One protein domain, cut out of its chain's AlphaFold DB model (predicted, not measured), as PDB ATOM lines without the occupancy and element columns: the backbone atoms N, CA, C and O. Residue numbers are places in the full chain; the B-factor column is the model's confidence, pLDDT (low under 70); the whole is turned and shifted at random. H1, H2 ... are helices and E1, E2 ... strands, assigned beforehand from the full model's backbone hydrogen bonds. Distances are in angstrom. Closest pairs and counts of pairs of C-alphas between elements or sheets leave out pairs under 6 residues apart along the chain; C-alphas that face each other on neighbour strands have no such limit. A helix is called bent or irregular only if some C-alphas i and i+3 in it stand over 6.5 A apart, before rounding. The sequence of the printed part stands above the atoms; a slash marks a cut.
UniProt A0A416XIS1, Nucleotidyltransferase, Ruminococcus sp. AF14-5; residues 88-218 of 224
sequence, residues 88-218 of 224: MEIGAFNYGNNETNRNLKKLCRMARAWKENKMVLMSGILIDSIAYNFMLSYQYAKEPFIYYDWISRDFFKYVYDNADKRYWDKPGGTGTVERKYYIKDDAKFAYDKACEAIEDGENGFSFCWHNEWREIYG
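Overview. This is residues 88 to 218 of the 224 residues of the protein "Nucleotidyltransferase" of Ruminococcus sp. AF14-5 (UniProt A0A416XIS1). A small strand hairpin, E1 and E2, packs on one side of H3, and from there a loop of touching helices runs H3, H4, H5, H6, H2 and back to H3. H5 and H6 form a long helical hairpin at the end of the domain away from the strands, with H4 beside H5, while H1 reaches over from the corner with H2 to H3. The printed part has 131 residues, with six named helices and two named strands in the order H1 H2 H3 H4 E1 E2 H5 H6; the sheet E1 - E2 is antiparallel and the class is mostly helix. It is compact, with a radius of gyration of the C-alphas of 14.4 A and spans of 45, 31 and 21 A.

Along the chain. E1 is residues 167 to 169 and E2 residues 176 to 178. H3, residues 124 to 137, is 20.4 A long from first to last C-alpha. H2, residues 103 to 118, is 21.9 A long, and H1 is residues 88 to 99, beginning at C-alpha 88 (-9.086, -151.259, -64.043). H4, residues 145 to 161, is 24.3 A long and irregular, with C-alphas 146 and 149 7.6 A apart. H5, residues 184 to 202, is the longest helix at 27.2 A and begins at C-alpha 184 (-10.098, -133.339, -88.186). H6 is residues 206 to 217, ending at C-alpha 217 (4.038, -129.052, -79.758).

Arrangement. E1 and E2 are an antiparallel hairpin, with N 168 and O 177 at 2.9 A and N 177 and O 168 at 2.8 A, within hydrogen-bond range. The closest C-alphas of H3 and E2 are those of Leu 126 and Val 177, 6.1 A apart. H3 and H2 form a helical hairpin and touch at Cys 108 and Asp 128, C-alphas 5.7 A apart, at a steep tilt of 45 degrees. H1 touches H3 with residues 93 to 96 alone, closest at the C-alphas of Gly 96 and Leu 136, 7.0 A. H1 and H2 touch only at the corner. H3 touches H4 with residues 130 to 134 alone, closest at the C-alphas of Phe 134 and Phe 155, 6.8 A. H4 and H5 touch, closest at the C-alphas of Phe 156 and Tyr 191, 5.0 A, at a shallow tilt of 30 degrees, opposite ways. H5 and H6 are a helical hairpin, closest at the C-alphas of Ala 197 and Trp 209, 4.6 A. H6 touches H2 with residues 215 to 217 alone, closest at the C-alphas of Trp 114 and Tyr 217, 4.5 A. H3 and H5 are apart. Every O i to N i+4 pair is within hydrogen-bond range in H1, H2, H5 and H6, against 9 of 10 in H3 and 11 of 13 in H4.

Size, cuts and confidence. The two C-alphas farthest apart, those of Thr 174 and Gly 204, are 45.5 A apart. The printed part has no cut and no long link. The mean pLDDT of the printed part is 97.1, and no printed residue is under 70.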
ATOM      1  N   MET A  88      -9.123-150.593 -62.744       93.69
ATOM      2  CA  MET A  88      -9.086-151.259 -64.043       93.69
ATOM      3  C   MET A  88      -8.509-150.356 -65.138       93.69
ATOM      4  O   MET A  88      -7.602-150.787 -65.853       93.69
ATOM      5  N   GLU A  89      -8.948-149.093 -65.229       93.50
ATOM      6  CA  GLU A  89      -8.416-148.139 -66.217       93.50
ATOM      7  C   GLU A  89      -6.905-147.924 -66.032       93.50
ATOM      8  O   GLU A  89      -6.127-148.069 -66.979       93.50
ATOM      9  N   ILE A  90      -6.459-147.639 -64.801       94.88
ATOM     10  CA  ILE A  90      -5.041-147.426 -64.472       94.88
ATOM     11  C   ILE A  90      -4.225-148.695 -64.730       94.88
ATOM     12  O   ILE A  90      -3.115-148.612 -65.264       94.88
ATOM     13  N   GLY A  91      -4.750-149.863 -64.355       97.06
ATOM     14  CA  GLY A  91      -4.110-151.157 -64.568       97.06
ATOM     15  C   GLY A  91      -3.884-151.434 -66.051       97.06
ATOM     16  O   GLY A  91      -2.745-151.658 -66.467       97.06
ATOM     17  N   ALA A  92      -4.939-151.319 -66.857       97.06
ATOM     18  CA  ALA A  92      -4.881-151.505 -68.302       97.06
ATOM     19  C   ALA A  92      -3.930-150.503 -68.970       97.06
ATOM     20  O   ALA A  92      -3.133-150.881 -69.833       97.06
ATOM     21  N   PHE A  93      -3.956-149.238 -68.541       97.81
ATOM     22  CA  PHE A  93      -3.071-148.205 -69.073       97.81
ATOM     23  C   PHE A  93      -1.603-148.451 -68.721       97.81
ATOM     24  O   PHE A  93      -0.714-148.273 -69.552       97.81
ATOM     25  N   ASN A  94      -1.322-148.859 -67.481       98.19
ATOM     26  CA  ASN A  94       0.030-149.182 -67.035       98.19
ATOM     27  C   ASN A  94       0.576-150.410 -67.756       98.19
ATOM     28  O   ASN A  94       1.734-150.384 -68.170       98.19
ATOM     29  N   TYR A  95      -0.255-151.438 -67.929       98.00
ATOM     30  CA  TYR A  95       0.080-152.616 -68.717       98.00
ATOM     31  C   TYR A  95       0.407-152.229 -70.161       98.00
ATOM     32  O   TYR A  95       1.529-152.456 -70.602       98.00
ATOM     33  N   GLY A  96      -0.500-151.530 -70.855       97.62
ATOM     34  CA  GLY A  96      -0.262-151.064 -72.225       97.62
ATOM     35  C   GLY A  96       1.005-150.213 -72.333       97.62
ATOM     36  O   GLY A  96       1.828-150.411 -73.215       97.62
ATOM     37  N   ASN A  97       1.249-149.332 -71.364       98.25
ATOM     38  CA  ASN A  97       2.465-148.531 -71.342       98.25
ATOM     39  C   ASN A  97       3.742-149.366 -71.151       98.25
ATOM     40  O   ASN A  97       4.788-148.982 -71.669       98.25
ATOM     41  N   ASN A  98       3.696-150.476 -70.413       97.81
ATOM     42  CA  ASN A  98       4.822-151.411 -70.331       97.81
ATOM     43  C   ASN A  98       5.035-152.111 -71.672       97.81
ATOM     44  O   ASN A  98       6.161-152.145 -72.165       97.81
ATOM     45  N   GLU A  99       3.944-152.570 -72.282       97.31
ATOM     46  CA  GLU A  99       3.959-153.255 -73.572       97.31
ATOM     47  C   GLU A  99       4.423-152.365 -74.719       97.31
ATOM     48  O   GLU A  99       4.908-152.871 -75.717       97.31
ATOM     49  N   THR A 100       4.363-151.043 -74.601       97.19
ATOM     50  CA  THR A 100       4.822-150.141 -75.664       97.19
ATOM     51  C   THR A 100       6.113-149.415 -75.307       97.19
ATOM     52  O   THR A 100       6.238-148.229 -75.590       97.19
ATOM     53  N   ASN A 101       7.040-150.048 -74.580       96.44
ATOM     54  CA  ASN A 101       8.327-149.441 -74.197       96.44
ATOM     55  C   ASN A 101       8.187-148.037 -73.556       96.44
ATOM     56  O   ASN A 101       8.937-147.092 -73.815       96.44
ATOM     57  N   ARG A 102       7.148-147.864 -72.731       97.31
ATOM     58  CA  ARG A 102       6.773-146.594 -72.086       97.31
ATOM     59  C   ARG A 102       6.390-145.459 -73.049       97.31
ATOM     60  O   ARG A 102       6.240-144.319 -72.599       97.31
ATOM     61  N   ASN A 103       6.226-145.736 -74.342       98.00
ATOM     62  CA  ASN A 103       5.871-144.744 -75.355       98.00
ATOM     63  C   ASN A 103       4.422-144.269 -75.234       98.00
ATOM     64  O   ASN A 103       4.189-143.087 -75.446       98.00
ATOM     65  N   LEU A 104       3.475-145.095 -74.776       98.25
ATOM     66  CA  LEU A 104       2.082-144.674 -74.589       98.25
ATOM     67  C   LEU A 104       1.955-143.431 -73.693       98.25
ATOM     68  O   LEU A 104       1.403-142.414 -74.107       98.25
ATOM     69  N   LYS A 105       2.518-143.454 -72.477       98.25
ATOM     70  CA  LYS A 105       2.454-142.284 -71.582       98.25
ATOM     71  C   LYS A 105       3.230-141.087 -72.132       98.25
ATOM     72  O   LYS A 105       2.863-139.952 -71.828       98.25
ATOM     73  N   LYS A 106       4.310-141.306 -72.896       97.62
ATOM     74  CA  LYS A 106       5.022-140.215 -73.583       97.62
ATOM     75  C   LYS A 106       4.113-139.589 -74.643       97.62
ATOM     76  O   LYS A 106       3.974-138.370 -74.650       97.62
ATOM     77  N   LEU A 107       3.420-140.404 -75.437       98.44
ATOM     78  CA  LEU A 107       2.548-139.951 -76.518       98.44
ATOM     79  C   LEU A 107       1.384-139.145 -75.969       98.44
ATOM     80  O   LEU A 107       1.127-138.046 -76.438       98.44
ATOM     81  N   CYS A 108       0.779-139.603 -74.878       98.50
ATOM     82  CA  CYS A 108      -0.243-138.859 -74.153       98.50
ATOM     83  C   CYS A 108       0.218-137.471 -73.682       98.50
ATOM     84  O   CYS A 108      -0.582-136.534 -73.667       98.50
ATOM     85  N   ARG A 109       1.486-137.313 -73.281       98.12
ATOM     86  CA  ARG A 109       2.045-136.001 -72.908       98.12
ATOM     87  C   ARG A 109       2.302-135.125 -74.131       98.12
ATOM     88  O   ARG A 109       1.967-133.948 -74.097       98.12
ATOM     89  N   MET A 110       2.831-135.703 -75.205       97.94
ATOM     90  CA  MET A 110       3.081-134.989 -76.462       97.94
ATOM     91  C   MET A 110       1.770-134.525 -77.108       97.94
ATOM     92  O   MET A 110       1.622-133.358 -77.450       97.94
ATOM     93  N   ALA A 111       0.758-135.389 -77.158       98.38
ATOM     94  CA  ALA A 111      -0.571-135.050 -77.652       98.38
ATOM     95  C   ALA A 111      -1.263-133.970 -76.797       98.38
ATOM     96  O   ALA A 111      -1.998-133.144 -77.332       98.38
ATOM     97  N   ARG A 112      -1.009-133.922 -75.479       98.31
ATOM     98  CA  ARG A 112      -1.453-132.800 -74.629       98.31
ATOM     99  C   ARG A 112      -0.733-131.498 -74.969       98.31
ATOM    100  O   ARG A 112      -1.402-130.476 -75.037       98.31
ATOM    101  N   ALA A 113       0.573-131.534 -75.231       98.12
ATOM    102  CA  ALA A 113       1.312-130.353 -75.679       98.12
ATOM    103  C   ALA A 113       0.772-129.827 -77.021       98.12
ATOM    104  O   ALA A 113       0.545-128.630 -77.161       98.12
ATOM    105  N   TRP A 114       0.467-130.724 -77.965       98.38
ATOM    106  CA  TRP A 114      -0.220-130.369 -79.211       98.38
ATOM    107  C   TRP A 114      -1.592-129.737 -78.954       98.38
ATOM    108  O   TRP A 114      -1.875-128.650 -79.457       98.38
ATOM    109  N   LYS A 115      -2.422-130.372 -78.118       98.12
ATOM    110  CA  LYS A 115      -3.732-129.844 -77.723       98.12
ATOM    111  C   LYS A 115      -3.623-128.431 -77.140       98.12
ATOM    112  O   LYS A 115      -4.408-127.567 -77.510       98.12
ATOM    113  N   GLU A 116      -2.687-128.203 -76.223       97.50
ATOM    114  CA  GLU A 116      -2.467-126.902 -75.579       97.50
ATOM    115  C   GLU A 116      -2.001-125.848 -76.590       97.50
ATOM    116  O   GLU A 116      -2.574-124.763 -76.647       97.50
ATOM    117  N   ASN A 117      -1.018-126.182 -77.427       98.00
ATOM    118  CA  ASN A 117      -0.432-125.264 -78.399       98.00
ATOM    119  C   ASN A 117      -1.404-124.880 -79.526       98.00
ATOM    120  O   ASN A 117      -1.482-123.718 -79.919       98.00
ATOM    121  N   LYS A 118      -2.169-125.849 -80.040       97.69
ATOM    122  CA  LYS A 118      -3.141-125.638 -81.126       97.69
ATOM    123  C   LYS A 118      -4.557-125.348 -80.628       97.69
ATOM    124  O   LYS A 118      -5.455-125.174 -81.440       97.69
ATOM    125  N   MET A 119      -4.758-125.284 -79.309       97.31
ATOM    126  CA  MET A 119      -6.064-125.076 -78.669       97.31
ATOM    127  C   MET A 119      -7.129-126.099 -79.108       97.31
ATOM    128  O   MET A 119      -8.318-125.789 -79.177       97.31
ATOM    129  N   VAL A 120      -6.710-127.341 -79.372       97.50
ATOM    130  CA  VAL A 120      -7.607-128.396 -79.859       97.50
ATOM    131  C   VAL A 120      -8.634-128.742 -78.782       97.50
ATOM    132  O   VAL A 120      -8.299-129.047 -77.630       97.50
ATOM    133  N   LEU A 121      -9.911-128.743 -79.155       96.44
ATOM    134  CA  LEU A 121     -11.025-128.960 -78.231       96.44
ATOM    135  C   LEU A 121     -11.224-130.453 -77.905       96.44
ATOM    136  O   LEU A 121     -12.215-131.077 -78.275       96.44
ATOM    137  N   MET A 122     -10.283-131.037 -77.160       94.81
ATOM    138  CA  MET A 122     -10.348-132.423 -76.679       94.81
ATOM    139  C   MET A 122     -10.181-132.537 -75.163       94.81
ATOM    140  O   MET A 122      -9.310-131.913 -74.552       94.81
ATOM    141  N   SER A 123     -10.974-133.402 -74.529       96.38
ATOM    142  CA  SER A 123     -10.746-133.777 -73.127       96.38
ATOM    143  C   SER A 123      -9.485-134.637 -72.978       96.38
ATOM    144  O   SER A 123      -9.160-135.406 -73.880       96.38
ATOM    145  N   GLY A 124      -8.814-134.572 -71.824       96.44
ATOM    146  CA  GLY A 124      -7.616-135.385 -71.563       96.44
ATOM    147  C   GLY A 124      -7.864-136.892 -71.693       96.44
ATOM    148  O   GLY A 124      -7.082-137.582 -72.337       96.44
ATOM    149  N   ILE A 125      -9.000-137.382 -71.185       96.06
ATOM    150  CA  ILE A 125      -9.383-138.797 -71.294       96.06
ATOM    151  C   ILE A 125      -9.638-139.241 -72.744       96.06
ATOM    152  O   ILE A 125      -9.377-140.392 -73.085       96.06
ATOM    153  N   LEU A 126     -10.082-138.335 -73.624       98.19
ATOM    154  CA  LEU A 126     -10.211-138.624 -75.057       98.19
ATOM    155  C   LEU A 126      -8.831-138.805 -75.698       98.19
ATOM    156  O   LEU A 126      -8.628-139.786 -76.404       98.19
ATOM    157  N   ILE A 127      -7.875-137.918 -75.396       98.44
ATOM    158  CA  ILE A 127      -6.481-138.058 -75.850       98.44
ATOM    159  C   ILE A 127      -5.895-139.390 -75.375       98.44
ATOM    160  O   ILE A 127      -5.319-140.122 -76.175       98.44
ATOM    161  N   ASP A 128      -6.072-139.721 -74.095       98.12
ATOM    162  CA  ASP A 128      -5.555-140.967 -73.525       98.12
ATOM    163  C   ASP A 128      -6.193-142.199 -74.159       98.12
ATOM    164  O   ASP A 128      -5.489-143.161 -74.453       98.12
ATOM    165  N   SER A 129      -7.499-142.157 -74.427       98.06
ATOM    166  CA  SER A 129      -8.210-143.259 -75.080       98.06
ATOM    167  C   SER A 129      -7.752-143.432 -76.529       98.06
ATOM    168  O   SER A 129      -7.444-144.549 -76.937       98.06
ATOM    169  N   ILE A 130      -7.635-142.355 -77.313       98.44
ATOM    170  CA  ILE A 130      -7.154-142.442 -78.703       98.44
ATOM    171  C   ILE A 130      -5.716-142.973 -78.739       98.44
ATOM    172  O   ILE A 130      -5.430-143.907 -79.483       98.44
ATOM    173  N   ALA A 131      -4.825-142.429 -77.902       98.56
ATOM    174  CA  ALA A 131      -3.436-142.875 -77.819       98.56
ATOM    175  C   ALA A 131      -3.328-144.339 -77.369       98.56
ATOM    176  O   ALA A 131      -2.531-145.082 -77.933       98.56
ATOM    177  N   TYR A 132      -4.144-144.776 -76.405       98.44
ATOM    178  CA  TYR A 132      -4.200-146.172 -75.972       98.44
ATOM    179  C   TYR A 132      -4.587-147.106 -77.126       98.44
ATOM    180  O   TYR A 132      -3.859-148.051 -77.420       98.44
ATOM    181  N   ASN A 133      -5.684-146.803 -77.827       97.69
ATOM    182  CA  ASN A 133      -6.167-147.607 -78.955       97.69
ATOM    183  C   ASN A 133      -5.164-147.644 -80.126       97.69
ATOM    184  O   ASN A 133      -4.918-148.707 -80.701       97.69
ATOM    185  N   PHE A 134      -4.543-146.506 -80.449       98.44
ATOM    186  CA  PHE A 134      -3.476-146.425 -81.447       98.44
ATOM    187  C   PHE A 134      -2.284-147.306 -81.058       98.44
ATOM    188  O   PHE A 134      -1.906-148.211 -81.793       98.44
ATOM    189  N   MET A 135      -1.726-147.092 -79.865       97.94
ATOM    190  CA  MET A 135      -0.490-147.744 -79.430       97.94
ATOM    191  C   MET A 135      -0.621-149.264 -79.288       97.94
ATOM    192  O   MET A 135       0.368-149.967 -79.472       97.94
ATOM    193  N   LEU A 136      -1.815-149.788 -78.991       95.00
ATOM    194  CA  LEU A 136      -2.045-151.235 -78.942       95.00
ATOM    195  C   LEU A 136      -2.084-151.908 -80.321       95.00
ATOM    196  O   LEU A 136      -1.857-153.112 -80.407       95.00
ATOM    197  N   SER A 137      -2.378-151.158 -81.385       94.56
ATOM    198  CA  SER A 137      -2.453-151.677 -82.758       94.56
ATOM    199  C   SER A 137      -1.273-151.251 -83.634       94.56
ATOM    200  O   SER A 137      -1.102-151.761 -84.741       94.56
ATOM    201  N   TYR A 138      -0.437-150.333 -83.150       97.88
ATOM    202  CA  TYR A 138       0.660-149.763 -83.912       97.88
ATOM    203  C   TYR A 138       1.892-150.678 -83.927       97.88
ATOM    204  O   TYR A 138       2.492-150.968 -82.892       97.88
ATOM    205  N   GLN A 139       2.309-151.097 -85.123       97.00
ATOM    206  CA  GLN A 139       3.401-152.061 -85.310       97.00
ATOM    207  C   GLN A 139       4.757-151.594 -84.748       97.00
ATOM    208  O   GLN A 139       5.546-152.420 -84.298       97.00
ATOM    209  N   TYR A 140       5.001-150.280 -84.702       96.88
ATOM    210  CA  TYR A 140       6.243-149.685 -84.195       96.88
ATOM    211  C   TYR A 140       6.106-149.137 -82.763       96.88
ATOM    212  O   TYR A 140       6.918-148.340 -82.302       96.88
ATOM    213  N   ALA A 141       5.088-149.566 -82.009       96.69
ATOM    214  CA  ALA A 141       4.810-149.059 -80.662       96.69
ATOM    215  C   ALA A 141       5.974-149.226 -79.664       96.69
ATOM    216  O   ALA A 141       6.087-148.454 -78.706       96.69
ATOM    217  N   LYS A 142       6.828-150.235 -79.872       96.88
ATOM    218  CA  LYS A 142       7.979-150.563 -79.013       96.88
ATOM    219  C   LYS A 142       9.280-149.883 -79.445       96.88
ATOM    220  O   LYS A 142      10.248-149.943 -78.681       96.88
ATOM    221  N   GLU A 143       9.301-149.241 -80.613       97.31
ATOM    222  CA  GLU A 143      10.520-148.656 -81.164       97.31
ATOM    223  C   GLU A 143      11.130-147.610 -80.213       97.31
ATOM    224  O   GLU A 143      10.414-146.931 -79.456       97.31
ATOM    225  N   PRO A 144      12.470-147.511 -80.172       93.81
ATOM    226  CA  PRO A 144      13.156-146.573 -79.304       93.81
ATOM    227  C   PRO A 144      12.868-145.122 -79.696       93.81
ATOM    228  O   PRO A 144      12.369-144.812 -80.772       93.81
ATOM    229  N   PHE A 145      13.242-144.207 -78.800       88.69
ATOM    230  CA  PHE A 145      12.959-142.774 -78.919       88.69
ATOM    231  C   PHE A 145      13.467-142.118 -80.218       88.69
ATOM    232  O   PHE A 145      12.947-141.080 -80.603       88.69
ATOM    233  N   ILE A 146      14.443-142.709 -80.908       91.88
ATOM    234  CA  ILE A 146      14.926-142.191 -82.195       91.88
ATOM    235  C   ILE A 146      13.852-142.209 -83.298       91.88
ATOM    236  O   ILE A 146      13.936-141.396 -84.202       91.88
ATOM    237  N   TYR A 147      12.826-143.062 -83.186       93.81
ATOM    238  CA  TYR A 147      11.711-143.164 -84.144       93.81
ATOM    239  C   TYR A 147      10.447-142.423 -83.679       93.81
ATOM    240  O   TYR A 147       9.320-142.737 -84.075       93.81
ATOM    241  N   TYR A 148      10.586-141.495 -82.731       94.81
ATOM    242  CA  TYR A 148       9.430-140.836 -82.122       94.81
ATOM    243  C   TYR A 148       8.748-139.820 -83.055       94.81
ATOM    244  O   TYR A 148       7.566-139.502 -82.888       94.81
ATOM    245  N   ASP A 149       9.478-139.344 -84.055       96.50
ATOM    246  CA  ASP A 149       8.958-138.618 -85.207       96.50
ATOM    247  C   ASP A 149       7.911-139.451 -85.971       96.50
ATOM    248  O   ASP A 149       6.794-138.978 -86.193       96.50
ATOM    249  N   TRP A 150       8.200-140.722 -86.260       98.00
ATOM    250  CA  TRP A 150       7.275-141.639 -86.929       98.00
ATOM    251  C   TRP A 150       6.066-141.968 -86.055       98.00
ATOM    252  O   TRP A 150       4.938-141.913 -86.541       98.00
ATOM    253  N   ILE A 151       6.276-142.217 -84.755       98.38
ATOM    254  CA  ILE A 151       5.171-142.414 -83.796       98.38
ATOM    255  C   ILE A 151       4.238-141.195 -83.808       98.38
ATOM    256  O   ILE A 151       3.019-141.351 -83.819       98.38
ATOM    257  N   SER A 152       4.801-139.983 -83.805       98.38
ATOM    258  CA  SER A 152       4.026-138.737 -83.810       98.38
ATOM    259  C   SER A 152       3.238-138.567 -85.109       98.38
ATOM    260  O   SER A 152       2.025-138.360 -85.058       98.38
ATOM    261  N   ARG A 153       3.902-138.708 -86.265       98.69
ATOM    262  CA  ARG A 153       3.272-138.644 -87.592       98.69
ATOM    263  C   ARG A 153       2.115-139.635 -87.696       98.69
ATOM    264  O   ARG A 153       0.995-139.254 -88.031       98.69
ATOM    265  N   ASP A 154       2.366-140.898 -87.369       98.81
ATOM    266  CA  ASP A 154       1.387-141.968 -87.548       98.81
ATOM    267  C   ASP A 154       0.239-141.864 -86.537       98.81
ATOM    268  O   ASP A 154      -0.903-142.186 -86.868       98.81
ATOM    269  N   PHE A 155       0.497-141.335 -85.336       98.81
ATOM    270  CA  PHE A 155      -0.560-140.987 -84.391       98.81
ATOM    271  C   PHE A 155      -1.475-139.892 -84.949       98.81
ATOM    272  O   PHE A 155      -2.696-140.054 -84.925       98.81
ATOM    273  N   PHE A 156      -0.929-138.794 -85.484       98.88
ATOM    274  CA  PHE A 156      -1.758-137.735 -86.070       98.88
ATOM    275  C   PHE A 156      -2.532-138.225 -87.290       98.88
ATOM    276  O   PHE A 156      -3.717-137.912 -87.420       98.88
ATOM    277  N   LYS A 157      -1.917-139.080 -88.115       98.88
ATOM    278  CA  LYS A 157      -2.615-139.780 -89.195       98.88
ATOM    279  C   LYS A 157      -3.779-140.613 -88.667       98.88
ATOM    280  O   LYS A 157      -4.888-140.506 -89.180       98.88
ATOM    281  N   TYR A 158      -3.550-141.402 -87.619       98.81
ATOM    282  CA  TYR A 158      -4.586-142.218 -86.996       98.81
ATOM    283  C   TYR A 158      -5.744-141.367 -86.459       98.81
ATOM    284  O   TYR A 158      -6.906-141.719 -86.663       98.81
ATOM    285  N   VAL A 159      -5.456-140.225 -85.823       98.62
ATOM    286  CA  VAL A 159      -6.485-139.278 -85.364       98.62
ATOM    287  C   VAL A 159      -7.261-138.704 -86.553       98.62
ATOM    288  O   VAL A 159      -8.487-138.669 -86.504       98.62
ATOM    289  N   TYR A 160      -6.571-138.278 -87.615       98.69
ATOM    290  CA  TYR A 160      -7.177-137.705 -88.819       98.69
ATOM    291  C   TYR A 160      -8.096-138.700 -89.539       98.69
ATOM    292  O   TYR A 160      -9.266-138.390 -89.786       98.69
ATOM    293  N   ASP A 161      -7.600-139.911 -89.801       98.62
ATOM    294  CA  ASP A 161      -8.332-140.975 -90.497       98.62
ATOM    295  C   ASP A 161      -9.578-141.420 -89.706       98.62
ATOM    296  O   ASP A 161     -10.569-141.855 -90.288       98.62
ATOM    297  N   ASN A 162      -9.557-141.270 -88.375       98.19
ATOM    298  CA  ASN A 162     -10.654-141.647 -87.480       98.19
ATOM    299  C   ASN A 162     -11.404-140.443 -86.884       98.19
ATOM    300  O   ASN A 162     -12.180-140.615 -85.943       98.19
ATOM    301  N   ALA A 163     -11.215-139.225 -87.399       96.69
ATOM    302  CA  ALA A 163     -11.760-138.014 -86.775       96.69
ATOM    303  C   ALA A 163     -13.302-137.979 -86.743       96.69
ATOM    304  O   ALA A 163     -13.906-137.332 -85.878       96.69
ATOM    305  N   ASP A 164     -13.945-138.717 -87.649       96.31
ATOM    306  CA  ASP A 164     -15.400-138.847 -87.719       96.31
ATOM    307  C   ASP A 164     -15.957-139.798 -86.632       96.31
ATOM    308  O   ASP A 164     -17.145-139.736 -86.298       96.31
ATOM    309  N   LYS A 165     -15.105-140.615 -85.986       96.94
ATOM    310  CA  LYS A 165     -15.481-141.492 -84.864       96.94
ATOM    311  C   LYS A 165     -15.912-140.655 -83.655       96.94
ATOM    312  O   LYS A 165     -15.131-139.895 -83.075       96.94
ATOM    313  N   ARG A 166     -17.178-140.815 -83.253       96.94
ATOM    314  CA  ARG A 166     -17.786-140.068 -82.137       96.94
ATOM    315  C   ARG A 166     -17.486-140.667 -80.764       96.94
ATOM    316  O   ARG A 166     -17.314-139.906 -79.820       96.94
ATOM    317  N   TYR A 167     -17.413-141.989 -80.635       98.00
ATOM    318  CA  TYR A 167     -17.192-142.670 -79.354       98.00
ATOM    319  C   TYR A 167     -15.923-143.504 -79.406       98.00
ATOM    320  O   TYR A 167     -15.719-144.237 -80.368       98.00
ATOM    321  N   TRP A 168     -15.090-143.392 -78.378       97.69
ATOM    322  CA  TRP A 168     -13.802-144.069 -78.260       97.69
ATOM    323  C   TRP A 168     -13.773-144.954 -77.027       97.69
ATOM    324  O   TRP A 168     -14.190-144.517 -75.958       97.69
ATOM    325  N   ASP A 169     -13.265-146.171 -77.166       96.56
ATOM    326  CA  ASP A 169     -13.187-147.120 -76.061       96.56
ATOM    327  C   ASP A 169     -12.139-146.672 -75.047       96.56
ATOM    328  O   ASP A 169     -11.014-146.304 -75.408       96.56
ATOM    329  N   LYS A 170     -12.524-146.686 -73.771       95.75
ATOM    330  CA  LYS A 170     -11.619-146.380 -72.671       95.75
ATOM    331  C   LYS A 170     -10.652-147.544 -72.428       95.75
ATOM    332  O   LYS A 170     -11.000-148.706 -72.665       95.75
ATOM    333  N   PRO A 171      -9.456-147.257 -71.891       95.00
ATOM    334  CA  PRO A 171      -8.525-148.284 -71.437       95.00
ATOM    335  C   PRO A 171      -9.198-149.289 -70.495       95.00
ATOM    336  O   PRO A 171      -9.904-148.901 -69.571       95.00
ATOM    337  N   GLY A 172      -8.969-150.583 -70.718       90.31
ATOM    338  CA  GLY A 172      -9.521-151.641 -69.864       90.31
ATOM    339  C   GLY A 172     -10.999-151.967 -70.098       90.31
ATOM    340  O   GLY A 172     -11.540-152.790 -69.374       90.31
ATOM    341  N   GLY A 173     -11.652-151.373 -71.104       89.19
ATOM    342  CA  GLY A 173     -13.033-151.722 -71.454       89.19
ATOM    343  C   GLY A 173     -14.084-151.179 -70.482       89.19
ATOM    344  O   GLY A 173     -15.213-151.661 -70.467       89.19
ATOM    345  N   THR A 174     -13.758-150.144 -69.708       89.50
ATOM    346  CA  THR A 174     -14.652-149.504 -68.720       89.50
ATOM    347  C   THR A 174     -15.710-148.578 -69.345       89.50
ATOM    348  O   THR A 174     -16.275-147.699 -68.687       89.50
ATOM    349  N   GLY A 175     -15.981-148.751 -70.642       93.12
ATOM    350  CA  GLY A 175     -16.935-147.974 -71.427       93.12
ATOM    351  C   GLY A 175     -16.265-147.086 -72.473       93.12
ATOM    352  O   GLY A 175     -15.165-147.367 -72.944       93.12
ATOM    353  N   THR A 176     -16.943-146.001 -72.845       96.12
ATOM    354  CA  THR A 176     -16.516-145.114 -73.937       96.12
ATOM    355  C   THR A 176     -16.410-143.652 -73.507       96.12
ATOM    356  O   THR A 176     -17.091-143.212 -72.581       96.12
ATOM    357  N   VAL A 177     -15.604-142.872 -74.225       96.06
ATOM    358  CA  VAL A 177     -15.548-141.408 -74.167       96.06
ATOM    359  C   VAL A 177     -16.052-140.806 -75.478       96.06
ATOM    360  O   VAL A 177     -15.720-141.272 -76.567       96.06
ATOM    361  N   GLU A 178     -16.857-139.752 -75.380       97.62
ATOM    362  CA  GLU A 178     -17.386-139.027 -76.534       97.62
ATOM    363  C   GLU A 178     -16.425-137.924 -77.014       97.62
ATOM    364  O   GLU A 178     -15.962-137.087 -76.233       97.62
ATOM    365  N   ARG A 179     -16.204-137.853 -78.329       97.31
ATOM    366  CA  ARG A 179     -15.649-136.686 -79.017       97.31
ATOM    367  C   ARG A 179     -16.750-135.647 -79.233       97.31
ATOM    368  O   ARG A 179     -17.567-135.771 -80.141       97.31
ATOM    369  N   LYS A 180     -16.726-134.582 -78.430       96.94
ATOM    370  CA  LYS A 180     -17.725-133.499 -78.485       96.94
ATOM    371  C   LYS A 180     -17.507-132.495 -79.623       96.94
ATOM    372  O   LYS A 180     -18.477-131.967 -80.153       96.94
ATOM    373  N   TYR A 181     -16.257-132.239 -80.005       97.44
ATOM    374  CA  TYR A 181     -15.891-131.159 -80.932       97.44
ATOM    375  C   TYR A 181     -15.120-131.682 -82.135       97.44
ATOM    376  O   TYR A 181     -14.442-132.705 -82.030       97.44
ATOM    377  N   TYR A 182     -15.272-131.026 -83.284       96.81
ATOM    378  CA  TYR A 182     -14.542-131.348 -84.511       96.81
ATOM    379  C   TYR A 182     -13.030-131.163 -84.305       96.81
ATOM    380  O   TYR A 182     -12.627-130.183 -83.689       96.81
ATOM    381  N   ILE A 183     -12.225-132.117 -84.786       97.62
ATOM    382  CA  ILE A 183     -10.755-132.148 -84.592       97.62
ATOM    383  C   ILE A 183      -9.983-132.508 -85.869       97.62
ATOM    384  O   ILE A 183      -8.766-132.678 -85.832       97.62
ATOM    385  N   LYS A 184     -10.685-132.725 -86.988       98.31
ATOM    386  CA  LYS A 184     -10.098-133.339 -88.186       98.31
ATOM    387  C   LYS A 184      -9.058-132.430 -88.834       98.31
ATOM    388  O   LYS A 184      -7.996-132.918 -89.203       98.31
ATOM    389  N   ASP A 185      -9.324-131.128 -88.904       98.44
ATOM    390  CA  ASP A 185      -8.391-130.162 -89.497       98.44
ATOM    391  C   ASP A 185      -7.138-129.989 -88.632       98.44
ATOM    392  O   ASP A 185      -6.032-129.968 -89.165       98.44
ATOM    393  N   ASP A 186      -7.286-129.963 -87.302       98.44
ATOM    394  CA  ASP A 186      -6.149-129.908 -86.375       98.44
ATOM    395  C   ASP A 186      -5.255-131.147 -86.507       98.44
ATOM    396  O   ASP A 186      -4.026-131.046 -86.501       98.44
ATOM    397  N   ALA A 187      -5.873-132.328 -86.620       98.62
ATOM    398  CA  ALA A 187      -5.160-133.586 -86.803       98.62
ATOM    399  C   ALA A 187      -4.466-133.647 -88.168       98.62
ATOM    400  O   ALA A 187      -3.317-134.078 -88.247       98.62
ATOM    401  N   LYS A 188      -5.132-133.164 -89.228       98.81
ATOM    402  CA  LYS A 188      -4.545-133.065 -90.566       98.81
ATOM    403  C   LYS A 188      -3.332-132.139 -90.563       98.81
ATOM    404  O   LYS A 188      -2.278-132.536 -91.039       98.81
ATOM    405  N   PHE A 189      -3.468-130.948 -89.981       98.75
ATOM    406  CA  PHE A 189      -2.372-129.991 -89.850       98.75
ATOM    407  C   PHE A 189      -1.162-130.625 -89.156       98.75
ATOM    408  O   PHE A 189      -0.046-130.524 -89.652       98.75
ATOM    409  N   ALA A 190      -1.381-131.307 -88.029       98.75
ATOM    410  CA  ALA A 190      -0.298-131.944 -87.288       98.75
ATOM    411  C   ALA A 190       0.345-133.111 -88.056       98.75
ATOM    412  O   ALA A 190       1.554-133.304 -87.962       98.75
ATOM    413  N   TYR A 191      -0.440-133.867 -88.830       98.88
ATOM    414  CA  TYR A 191       0.080-134.912 -89.709       98.88
ATOM    415  C   TYR A 191       0.946-134.334 -90.833       98.88
ATOM    416  O   TYR A 191       2.089-134.758 -90.983       98.88
ATOM    417  N   ASP A 192       0.431-133.347 -91.572       98.88
ATOM    418  CA  ASP A 192       1.158-132.709 -92.675       98.88
ATOM    419  C   ASP A 192       2.471-132.090 -92.162       98.88
ATOM    420  O   ASP A 192       3.536-132.350 -92.715       98.88
ATOM    421  N   LYS A 193       2.422-131.368 -91.032       98.69
ATOM    422  CA  LYS A 193       3.609-130.778 -90.395       98.69
ATOM    423  C   LYS A 193       4.615-131.815 -89.910       98.69
ATOM    424  O   LYS A 193       5.813-131.576 -89.979       98.69
ATOM    425  N   ALA A 194       4.155-132.966 -89.424       98.75
ATOM    426  CA  ALA A 194       5.052-134.050 -89.041       98.75
ATOM    427  C   ALA A 194       5.743-134.673 -90.266       98.75
ATOM    428  O   ALA A 194       6.900-135.071 -90.165       98.75
ATOM    429  N   CYS A 195       5.059-134.751 -91.414       98.81
ATOM    430  CA  CYS A 195       5.670-135.161 -92.679       98.81
ATOM    431  C   CYS A 195       6.734-134.161 -93.147       98.81
ATOM    432  O   CYS A 195       7.846-134.594 -93.432       98.81
ATOM    433  N   GLU A 196       6.416-132.859 -93.157       98.56
ATOM    434  CA  GLU A 196       7.369-131.781 -93.482       98.56
ATOM    435  C   GLU A 196       8.617-131.864 -92.591       98.56
ATOM    436  O   GLU A 196       9.735-131.937 -93.093       98.56
ATOM    437  N   ALA A 197       8.423-131.971 -91.271       98.12
ATOM    438  CA  ALA A 197       9.527-132.054 -90.322       98.12
ATOM    439  C   ALA A 197      10.444-133.251 -90.604       98.12
ATOM    440  O   ALA A 197      11.661-133.124 -90.565       98.12
ATOM    441  N   ILE A 198       9.883-134.433 -90.882       98.12
ATOM    442  CA  ILE A 198      10.683-135.631 -91.175       98.12
ATOM    443  C   ILE A 198      11.502-135.437 -92.458       98.12
ATOM    444  O   ILE A 198      12.697-135.723 -92.447       98.12
ATOM    445  N   GLU A 199      10.892-134.907 -93.522       98.31
ATOM    446  CA  GLU A 199      11.576-134.624 -94.791       98.31
ATOM    447  C   GLU A 199      12.730-133.624 -94.606       98.31
ATOM    448  O   GLU A 199      13.850-133.860 -95.063       98.31
ATOM    449  N   ASP A 200      12.503-132.541 -93.866       97.81
ATOM    450  CA  ASP A 200      13.539-131.546 -93.580       97.81
ATOM    451  C   ASP A 200      14.659-132.109 -92.695       97.81
ATOM    452  O   ASP A 200      15.834-131.783 -92.888       97.81
ATOM    453  N   GLY A 201      14.332-133.019 -91.774       96.00
ATOM    454  CA  GLY A 201      15.316-133.776 -90.999       96.00
ATOM    455  C   GLY A 201      16.213-134.654 -91.873       96.00
ATOM    456  O   GLY A 201      17.434-134.644 -91.706       96.00
ATOM    457  N   GLU A 202      15.626-135.371 -92.834       96.19
ATOM    458  CA  GLU A 202      16.347-136.214 -93.798       96.19
ATOM    459  C   GLU A 202      17.243-135.387 -94.738       96.19
ATOM    460  O   GLU A 202      18.353-135.810 -95.067       96.19
ATOM    461  N   ASN A 203      16.809-134.176 -95.100       97.19
ATOM    462  CA  ASN A 203      17.575-133.227 -95.914       97.19
ATOM    463  C   ASN A 203      18.621-132.416 -95.120       97.19
ATOM    464  O   ASN A 203      19.387-131.644 -95.702       97.19
ATOM    465  N   GLY A 204      18.689-132.581 -93.793       96.19
ATOM    466  CA  GLY A 204      19.639-131.879 -92.925       96.19
ATOM    467  C   GLY A 204      19.258-130.431 -92.589       96.19
ATOM    468  O   GLY A 204      20.086-129.680 -92.063       96.19
ATOM    469  N   PHE A 205      18.016-130.019 -92.844       96.50
ATOM    470  CA  PHE A 205      17.487-128.688 -92.541       96.50
ATOM    471  C   PHE A 205      17.022-128.579 -91.081       96.50
ATOM    472  O   PHE A 205      15.857-128.336 -90.781       96.50
ATOM    473  N   SER A 206      17.970-128.714 -90.147       94.62
ATOM    474  CA  SER A 206      17.705-128.754 -88.696       94.62
ATOM    475  C   SER A 206      16.856-127.580 -88.174       94.62
ATOM    476  O   SER A 206      15.958-127.771 -87.356       94.62
ATOM    477  N   PHE A 207      17.090-126.357 -88.663       95.75
ATOM    478  CA  PHE A 207      16.308-125.193 -88.231       95.75
ATOM    479  C   PHE A 207      14.822-125.313 -88.599       95.75
ATOM    480  O   PHE A 207      13.973-125.000 -87.764       95.75
ATOM    481  N   CYS A 208      14.520-125.766 -89.819       96.44
ATOM    482  CA  CYS A 208      13.151-126.029 -90.253       96.44
ATOM    483  C   CYS A 208      12.550-127.133 -89.384       96.44
ATOM    484  O   CYS A 208      11.613-126.846 -88.641       96.44
ATOM    485  N   TRP A 209      13.229-128.286 -89.289       96.88
ATOM    486  CA  TRP A 209      12.809-129.432 -88.469       96.88
ATOM    487  C   TRP A 209      12.360-129.020 -87.056       96.88
ATOM    488  O   TRP A 209      11.295-129.415 -86.570       96.88
ATOM    489  N   HIS A 210      13.156-128.184 -86.380       96.12
ATOM    490  CA  HIS A 210      12.820-127.670 -85.053       96.12
ATOM    491  C   HIS A 210      11.570-126.779 -85.068       96.12
ATOM    492  O   HIS A 210      10.742-126.874 -84.158       96.12
ATOM    493  N   ASN A 211      11.422-125.911 -86.067       96.94
ATOM    494  CA  ASN A 211      10.258-125.044 -86.209       96.94
ATOM    495  C   ASN A 211       8.980-125.835 -86.488       96.94
ATOM    496  O   ASN A 211       7.994-125.581 -85.797       96.94
ATOM    497  N   GLU A 212       8.977-126.815 -87.396       98.00
ATOM    498  CA  GLU A 212       7.767-127.602 -87.674       98.00
ATOM    499  C   GLU A 212       7.293-128.374 -86.432       98.00
ATOM    500  O   GLU A 212       6.111-128.334 -86.073       98.00
ATOM    501  N   TRP A 213       8.202-129.015 -85.687       98.06
ATOM    502  CA  TRP A 213       7.813-129.683 -84.440       98.06
ATOM    503  C   TRP A 213       7.327-128.704 -83.368       98.06
ATOM    504  O   TRP A 213       6.422-129.037 -82.596       98.06
ATOM    505  N   ARG A 214       7.876-127.484 -83.320       97.88
ATOM    506  CA  ARG A 214       7.386-126.410 -82.441       97.88
ATOM    507  C   ARG A 214       6.036-125.857 -82.890       97.88
ATOM    508  O   ARG A 214       5.245-125.476 -82.027       97.88
ATOM    509  N   GLU A 215       5.721-125.852 -84.182       98.06
ATOM    510  CA  GLU A 215       4.380-125.519 -84.671       98.06
ATOM    511  C   GLU A 215       3.336-126.519 -84.168       98.06
ATOM    512  O   GLU A 215       2.200-126.125 -83.901       98.06
ATOM    513  N   ILE A 216       3.712-127.789 -83.984       98.44
ATOM    514  CA  ILE A 216       2.841-128.821 -83.409       98.44
ATOM    515  C   ILE A 216       2.795-128.700 -81.881       98.44
ATOM    516  O   ILE A 216       1.723-128.487 -81.314       98.44
ATOM    517  N   TYR A 217       3.942-128.822 -81.207       98.19
ATOM    518  CA  TYR A 217       4.038-129.052 -79.758       98.19
ATOM    519  C   TYR A 217       4.306-127.799 -78.913       98.19
ATOM    520  O   TYR A 217       4.294-127.866 -77.680       98.19
ATOM    521  N   GLY A 218       4.538-126.656 -79.550       97.44
ATOM    522  CA  GLY A 218       4.794-125.383 -78.889       97.44
ATOM    523  C   GLY A 218       6.217-125.233 -78.354       97.44
ATOM    524  O   GLY A 218       7.119-126.028 -78.610       97.44
TER     525      GLY A 218